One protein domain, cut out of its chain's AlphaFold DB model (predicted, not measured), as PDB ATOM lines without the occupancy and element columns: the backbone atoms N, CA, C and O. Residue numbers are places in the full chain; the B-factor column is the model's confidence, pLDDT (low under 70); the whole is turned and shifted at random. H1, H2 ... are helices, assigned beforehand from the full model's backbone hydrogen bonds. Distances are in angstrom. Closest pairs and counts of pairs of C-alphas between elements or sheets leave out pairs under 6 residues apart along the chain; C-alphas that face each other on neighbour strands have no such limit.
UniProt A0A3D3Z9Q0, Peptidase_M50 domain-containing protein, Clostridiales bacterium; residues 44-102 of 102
ATOM      1  N   PRO A  44      71.580  82.141 117.488       63.12
ATOM      2  CA  PRO A  44      70.572  83.182 117.660       63.12
ATOM      3  C   PRO A  44      69.396  82.956 116.690       63.12
ATOM      4  O   PRO A  44      69.601  82.439 115.603       63.12
ATOM      5  N   ALA A  45      68.169  83.315 117.071       66.56
ATOM      6  CA  ALA A  45      66.926  83.059 116.315       66.56
ATOM      7  C   ALA A  45      66.403  81.600 116.251       66.56
ATOM      8  O   ALA A  45      65.282  81.407 115.785       66.56
ATOM      9  N   LEU A  46      67.132  80.599 116.759       75.50
ATOM     10  CA  LEU A  46      66.675  79.201 116.839       75.50
ATOM     11  C   LEU A  46      66.211  78.824 118.262       75.50
ATOM     12  O   LEU A  46      66.635  79.453 119.238       75.50
ATOM     13  N   ASP A  47      65.368  77.790 118.398       79.94
ATOM     14  CA  ASP A  47      64.776  77.374 119.687       79.94
ATOM     15  C   ASP A  47      65.834  77.066 120.768       79.94
ATOM     16  O   ASP A  47      65.713  77.496 121.918       79.94
ATOM     17  N   GLY A  48      66.924  76.391 120.400       78.00
ATOM     18  CA  GLY A  48      68.041  76.050 121.283       78.00
ATOM     19  C   GLY A  48      68.834  77.262 121.768       78.00
ATOM     20  O   GLY A  48      69.266  77.295 122.921       78.00
ATOM     21  N   GLY A  49      68.943  78.315 120.951       77.94
ATOM     22  CA  GLY A  49      69.582  79.572 121.343       77.94
ATOM     23  C   GLY A  49      68.878  80.239 122.526       77.94
ATOM     24  O   GLY A  49      69.535  80.771 123.422       77.94
ATOM     25  N   ARG A  50      67.543  80.148 122.586       78.81
ATOM     26  CA  ARG A  50      66.748  80.678 123.703       78.81
ATOM     27  C   ARG A  50      66.970  79.886 124.990       78.81
ATOM     28  O   ARG A  50      67.142  80.488 126.047       78.81
ATOM     29  N   ILE A  51      67.003  78.556 124.893       79.00
ATOM     30  CA  ILE A  51      67.238  77.665 126.039       79.00
ATOM     31  C   ILE A  51      68.635  77.903 126.618       79.00
ATOM     32  O   ILE A  51      68.786  78.015 127.829       79.00
ATOM     33  N   VAL A  52      69.654  78.039 125.769       79.88
ATOM     34  CA  VAL A  52      71.024  78.303 126.225       79.88
ATOM     35  C   VAL A  52      71.146  79.690 126.862       79.88
ATOM     36  O   VAL A  52      71.798  79.812 127.894       79.88
ATOM     37  N   CYS A  53      70.471  80.716 126.331       76.94
ATOM     38  CA  CYS A  53      70.419  82.030 126.983       76.94
ATOM     39  C   CYS A  53      69.805  81.944 128.389       76.94
ATOM     40  O   CYS A  53      70.402  82.462 129.328       76.94
ATOM     41  N   LEU A  54      68.682  81.232 128.541       76.19
ATOM     42  CA  LEU A  54      68.044  80.972 129.838       76.19
ATOM     43  C   LEU A  54      68.965  80.203 130.796       76.19
ATOM     44  O   LEU A  54      69.061  80.523 131.977       76.19
ATOM     45  N   LEU A  55      69.679  79.188 130.307       78.19
ATOM     46  CA  LEU A  55      70.628  78.440 131.135       78.19
ATOM     47  C   LEU A  55      71.803  79.310 131.586       78.19
ATOM     48  O   LEU A  55      72.223  79.210 132.736       78.19
ATOM     49  N   ILE A  56      72.313  80.185 130.716       77.44
ATOM     50  CA  ILE A  56      73.385  81.124 131.064       77.44
ATOM     51  C   ILE A  56      72.886  82.136 132.098       77.44
ATOM     52  O   ILE A  56      73.584  82.382 133.079       77.44
ATOM     53  N   THR A  57      71.686  82.703 131.934       74.06
ATOM     54  CA  THR A  57      71.133  83.665 132.901       74.06
ATOM     55  C   THR A  57      70.878  83.010 134.255       74.06
ATOM     56  O   THR A  57      71.287  83.571 135.268       74.06
ATOM     57  N   VAL A  58      70.316  81.798 134.290       73.50
ATOM     58  CA  VAL A  58      70.123  81.024 135.528       73.50
ATOM     59  C   VAL A  58      71.459  80.643 136.172       73.50
ATOM     60  O   VAL A  58      71.589  80.741 137.389       73.50
ATOM     61  N   ALA A  59      72.475  80.256 135.395       77.50
ATOM     62  CA  ALA A  59      73.807  79.953 135.922       77.50
ATOM     63  C   ALA A  59      74.479  81.199 136.522       77.50
ATOM     64  O   ALA A  59      75.012  81.151 137.630       77.50
ATOM     65  N   VAL A  60      74.409  82.338 135.829       76.75
ATOM     66  CA  VAL A  60      74.923  83.617 136.339       76.75
ATOM     67  C   VAL A  60      74.128  84.063 137.567       76.75
ATOM     68  O   VAL A  60      74.724  84.548 138.524       76.75
ATOM     69  N   GLU A  61      72.813  83.860 137.600       78.12
ATOM     70  CA  GLU A  61      71.977  84.145 138.768       78.12
ATOM     71  C   GLU A  61      72.304  83.220 139.948       78.12
ATOM     72  O   GLU A  61      72.380  83.696 141.078       78.12
ATOM     73  N   ALA A  62      72.586  81.937 139.712       74.88
ATOM     74  CA  ALA A  62      73.012  80.998 140.748       74.88
ATOM     75  C   ALA A  62      74.369  81.392 141.360       74.88
ATOM     76  O   ALA A  62      74.551  81.285 142.573       74.88
ATOM     77  N   ILE A  63      75.294  81.902 140.539       77.69
ATOM     78  CA  ILE A  63      76.609  82.393 140.982       77.69
ATOM     79  C   ILE A  63      76.489  83.758 141.683       77.69
ATOM     80  O   ILE A  63      77.115  83.991 142.714       77.69
ATOM     81  N   THR A  64      75.670  84.666 141.148       72.94
ATOM     82  CA  THR A  64      75.608  86.077 141.580       72.94
ATOM     83  C   THR A  64      74.498  86.338 142.613       72.94
ATOM     84  O   THR A  64      74.441  87.422 143.192       72.94
ATOM     85  N   LYS A  65      73.595  85.370 142.851       61.84
ATOM     86  CA  LYS A  65      72.373  85.455 143.689       61.84
ATOM     87  C   LYS A  65      71.481  86.677 143.412       61.84
ATOM     88  O   LYS A  65      70.658  87.061 144.243       61.84
ATOM     89  N   LYS A  66      71.633  87.307 142.248       57.47
ATOM     90  CA  LYS A  66      70.946  88.542 141.867       57.47
ATOM     91  C   LYS A  66      70.052  88.243 140.675       57.47
ATOM     92  O   LYS A  66      70.560  87.815 139.643       57.47
ATOM     93  N   ARG A  67      68.747  88.485 140.825       57.03
ATOM     94  CA  ARG A  67      67.762  88.210 139.771       57.03
ATOM     95  C   ARG A  67      68.113  88.973 138.504       57.03
ATOM     96  O   ARG A  67      68.120  90.209 138.515       57.03
ATOM     97  N   ILE A  68      68.399  88.251 137.425       59.53
ATOM     98  CA  ILE A  68      68.604  88.877 136.122       59.53
ATOM     99  C   ILE A  68      67.230  89.255 135.572       59.53
ATOM    100  O   ILE A  68      66.295  88.462 135.526       59.53
ATOM    101  N   ASN A  69      67.079  90.530 135.216       59.53
ATOM    102  CA  ASN A  69      65.811  91.079 134.754       59.53
ATOM    103  C   ASN A  69      65.470  90.487 133.365       59.53
ATOM    104  O   ASN A  69      66.333  90.543 132.484       59.53
ATOM    105  N   PRO A  70      64.238  90.003 133.107       65.19
ATOM    106  CA  PRO A  70      63.833  89.402 131.822       65.19
ATOM    107  C   PRO A  70      64.028  90.317 130.600       65.19
ATOM    108  O   PRO A  70      64.040  89.861 129.459       65.19
ATOM    109  N   LYS A  71      64.238  91.619 130.820       65.69
ATOM    110  CA  LYS A  71      64.609  92.573 129.769       65.69
ATOM    111  C   LYS A  71      65.918  92.195 129.063       65.69
ATOM    112  O   LYS A  71      66.012  92.388 127.856       65.69
ATOM    113  N   TYR A  72      66.904  91.645 129.777       68.00
ATOM    114  CA  TYR A  72      68.206  91.300 129.192       68.00
ATOM    115  C   TYR A  72      68.120  90.139 128.191       68.00
ATOM    116  O   TYR A  72      68.813  90.173 127.178       68.00
ATOM    117  N   GLU A  73      67.224  89.170 128.403       67.50
ATOM    118  CA  GLU A  73      66.975  88.100 127.424       67.50
ATOM    119  C   GLU A  73      66.366  88.631 126.132       67.50
ATOM    120  O   GLU A  73      66.801  88.254 125.044       67.50
ATOM    121  N   GLY A  74      65.398  89.546 126.246       71.69
ATOM    122  CA  GLY A  74      64.786  90.193 125.088       71.69
ATOM    123  C   GLY A  74      65.804  90.974 124.255       71.69
ATOM    124  O   GLY A  74      65.808  90.864 123.029       71.69
ATOM    125  N   TYR A  75      66.714  91.706 124.909       75.88
ATOM    126  CA  TYR A  75      67.786  92.427 124.219       75.88
ATOM    127  C   TYR A  75      68.812  91.495 123.576       75.88
ATOM    128  O   TYR A  75      69.204  91.742 122.440       75.88
ATOM    129  N   LEU A  76      69.231  90.421 124.253       75.31
ATOM    130  CA  LEU A  76      70.204  89.473 123.704       75.31
ATOM    131  C   LEU A  76      69.636  88.731 122.486       75.31
ATOM    132  O   LEU A  76      70.303  88.615 121.457       75.31
ATOM    133  N   HIS A  77      68.379  88.296 122.571       78.06
ATOM    134  CA  HIS A  77      67.691  87.647 121.460       78.06
ATOM    135  C   HIS A  77      67.449  88.616 120.295       78.06
ATOM    136  O   HIS A  77      67.723  88.277 119.145       78.06
ATOM    137  N   GLY A  78      67.004  89.843 120.586       81.62
ATOM    138  CA  GLY A  78      66.814  90.892 119.585       81.62
ATOM    139  C   GLY A  78      68.116  91.286 118.883       81.62
ATOM    140  O   GLY A  78      68.148  91.369 117.658       81.62
ATOM    141  N   ALA A  79      69.210  91.452 119.631       83.00
ATOM    142  CA  ALA A  79      70.532  91.734 119.075       83.00
ATOM    143  C   ALA A  79      71.023  90.594 118.172       83.00
ATOM    144  O   ALA A  79      71.510  90.845 117.070       83.00
ATOM    145  N   GLY A  80      70.834  89.342 118.601       80.50
ATOM    146  CA  GLY A  80      71.139  88.164 117.796       80.50
ATOM    147  C   GLY A  80      70.323  88.089 116.501       80.50
ATOM    148  O   GLY A  80      70.876  87.778 115.448       80.50
ATOM    149  N   MET A  81      69.035  88.439 116.556       83.50
ATOM    150  CA  MET A  81      68.165  88.523 115.378       83.50
ATOM    151  C   MET A  81      68.645  89.589 114.391       83.50
ATOM    152  O   MET A  81      68.762  89.317 113.200       83.50
ATOM    153  N   ILE A  82      68.959  90.789 114.880       89.12
ATOM    154  CA  ILE A  82      69.442  91.895 114.044       89.12
ATOM    155  C   ILE A  82      70.765  91.519 113.372       89.12
ATOM    156  O   ILE A  82      70.936  91.756 112.177       89.12
ATOM    157  N   LEU A  83      71.681  90.890 114.114       87.62
ATOM    158  CA  LEU A  83      72.961  90.430 113.579       87.62
ATOM    159  C   LEU A  83      72.771  89.375 112.483       87.62
ATOM    160  O   LEU A  83      73.420  89.457 111.439       87.62
ATOM    161  N   LEU A  84      71.856  88.424 112.681       87.69
ATOM    162  CA  LEU A  84      71.525  87.424 111.667       87.69
ATOM    163  C   LEU A  84      70.905  88.042 110.418       87.69
ATOM    164  O   LEU A  84      71.327  87.715 109.313       87.69
ATOM    165  N   LEU A  85      69.944  88.954 110.576       89.25
ATOM    166  CA  LEU A  85      69.312  89.649 109.454       89.25
ATOM    167  C   LEU A  85      70.332  90.474 108.660       89.25
ATOM    168  O   LEU A  85      70.318  90.445 107.429       89.25
ATOM    169  N   ALA A  86      71.254  91.154 109.345       91.19
ATOM    170  CA  ALA A  86      72.339  91.887 108.701       91.19
ATOM    171  C   ALA A  86      73.266  90.948 107.915       91.19
ATOM    172  O   ALA A  86      73.590  91.219 106.759       91.19
ATOM    173  N   LEU A  87      73.652  89.815 108.507       89.44
ATOM    174  CA  LEU A  87      74.485  88.813 107.846       89.44
ATOM    175  C   LEU A  87      73.781  88.203 106.625       89.44
ATOM    176  O   LEU A  87      74.393  88.068 105.568       89.44
ATOM    177  N   MET A  88      72.483  87.911 106.737       89.62
ATOM    178  CA  MET A  88      71.666  87.400 105.638       89.62
ATOM    179  C   MET A  88      71.580  88.411 104.486       89.62
ATOM    180  O   MET A  88      71.750  88.031 103.328       89.62
ATOM    181  N   ALA A  89      71.403  89.701 104.791       92.12
ATOM    182  CA  ALA A  89      71.412  90.765 103.790       92.12
ATOM    183  C   ALA A  89      72.770  90.866 103.075       92.12
ATOM    184  O   ALA A  89      72.810  90.910 101.848       92.12
ATOM    185  N   ILE A  90      73.884  90.840 103.817       93.12
ATOM    186  CA  ILE A  90      75.242  90.886 103.244       93.12
ATOM    187  C   ILE A  90      75.475  89.711 102.288       93.12
ATOM    188  O   ILE A  90      75.977  89.912 101.180       93.12
ATOM    189  N   ILE A  91      75.110  88.494 102.700       92.06
ATOM    190  CA  ILE A  91      75.253  87.298 101.862       92.06
ATOM    191  C   ILE A  91      74.390  87.426 100.610       92.06
ATOM    192  O   ILE A  91      74.896  87.214  99.514       92.06
ATOM    193  N   MET A  92      73.134  87.859 100.752       92.94
ATOM    194  CA  MET A  92      72.231  88.065  99.622       92.94
ATOM    195  C   MET A  92      72.810  89.058  98.604       92.94
ATOM    196  O   MET A  92      72.829  88.764  97.413       92.94
ATOM    197  N   PHE A  93      73.343  90.205  99.046       93.38
ATOM    198  CA  PHE A  93      74.000  91.153  98.138       93.38
ATOM    199  C   PHE A  93      75.223  90.539  97.456       93.38
ATOM    200  O   PHE A  93      75.418  90.740  96.258       93.38
ATOM    201  N   LYS A  94      76.034  89.769  98.191       90.50
ATOM    202  CA  LYS A  94      77.217  89.105  97.631       90.50
ATOM    203  C   LYS A  94      76.834  88.084  96.560       90.50
ATOM    204  O   LYS A  94      77.461  88.070  95.504       90.50
ATOM    205  N   ASP A  95      75.800  87.290  96.810       88.38
ATOM    206  CA  ASP A  95      75.298  86.291  95.869       88.38
ATOM    207  C   ASP A  95      74.694  86.951  94.621       88.38
ATOM    208  O   ASP A  95      74.986  86.520  93.508       88.38
ATOM    209  N   VAL A  96      73.937  88.047  94.774       90.25
ATOM    210  CA  VAL A  96      73.362  88.810  93.646       90.25
ATOM    211  C   VAL A  96      74.453  89.452  92.783       90.25
ATOM    212  O   VAL A  96      74.414  89.341  91.558       90.25
ATOM    213  N   ILE A  97      75.453  90.092  93.400       89.75
ATOM    214  CA  ILE A  97      76.578  90.701  92.672       89.75
ATOM    215  C   ILE A  97      77.403  89.622  91.965       89.75
ATOM    216  O   ILE A  97      77.815  89.809  90.822       89.75
ATOM    217  N   PHE A  98      77.642  88.487  92.628       88.38
ATOM    218  CA  PHE A  98      78.364  87.365  92.034       88.38
ATOM    219  C   PHE A  98      77.606  86.759  90.849       88.38
ATOM    220  O   PHE A  98      78.224  86.458  89.831       88.38
ATOM    221  N   LEU A  99      76.279  86.634  90.949       86.88
ATOM    222  CA  LEU A  99      75.427  86.150  89.866       86.88
ATOM    223  C   LEU A  99      75.468  87.081  88.647       86.88
ATOM    224  O   LEU A  99      75.520  86.592  87.529       86.88
ATOM    225  N   PHE A 100      75.481  88.402  88.855       87.88
ATOM    226  CA  PHE A 100      75.519  89.386  87.764       87.88
ATOM    227  C   PHE A 100      76.919  89.572  87.152       87.88
ATOM    228  O   PHE A 100      77.057  90.110  86.058       87.88
ATOM    229  N   LYS A 101      77.975  89.156  87.864       73.19
ATOM    230  CA  LYS A 101      79.365  89.201  87.383       73.19
ATOM    231  C   LYS A 101      79.734  87.994  86.498       73.19
ATOM    232  O   LYS A 101      80.817  88.001  85.913       73.19
ATOM    233  N   ARG A 102      78.883  86.967  86.423       55.12
ATOM    234  CA  ARG A 102      79.055  85.776  85.580       55.12
ATOM    235  C   ARG A 102      78.242  85.894  84.297       55.12
ATOM    236  O   ARG A 102      78.755  85.399  83.272       55.12
TER     237      ARG A 102
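What this domain is: This is residues 44 to 102 of the 102 residues of the protein "Peptidase_M50 domain-containing protein" of Clostridiales bacterium (UniProt A0A3D3Z9Q0). One long helix, H2, runs down most of a rod-shaped model, and a shorter helix, H1, comes before it and folds back near its first part alone, so loosely that the two come near each other over a short stretch. The other end of H2, with the last two residues after it, sticks out as a free arm, residues 86 to 102, which makes much of the length. The printed part has 59 residues with two named helices, H1 then H2, and no named strand; the class is all helix. The whole is extended, with a radius of gyration of the C-alphas of 17.2 A and spans of 58 by 17 by 15 A.

How they stand to each other: H2, residues 71 to 100, and H1, residues 47 to 64, only just touch, with 3 pairs of C-alphas within 8 A. The closest C-alphas of the two are those of Cys 53 and Glu 73, 7.0 A apart. H1 touches with residues 50 to 54 alone, and H2 with residues 73 to 77 alone. They run opposite ways at a steep tilt of 38 degrees, only just beyond shallow, and form a helical hairpin. Every O i to N i+4 pair in H1 and H2 is within hydrogen-bond range.

Where its parts are: H2 measures 43.5 A from C-alpha 71 at (64.609, 92.573, 129.769) to C-alpha 100 at (75.519, 89.386, 87.764). H1 measures 25.9 A and begins with C-alpha 47 at (64.776, 77.374, 119.687).

The domain as a whole: The C-alphas farthest apart, those of Lys 65 and Arg 102, are 58.5 A from each other. The printed part has no cut, and a short link of 6 residues joins H1 to H2. The mean pLDDT of the printed part is 78.3; residues 44 to 45, 65 to 73 and 102 are under 70.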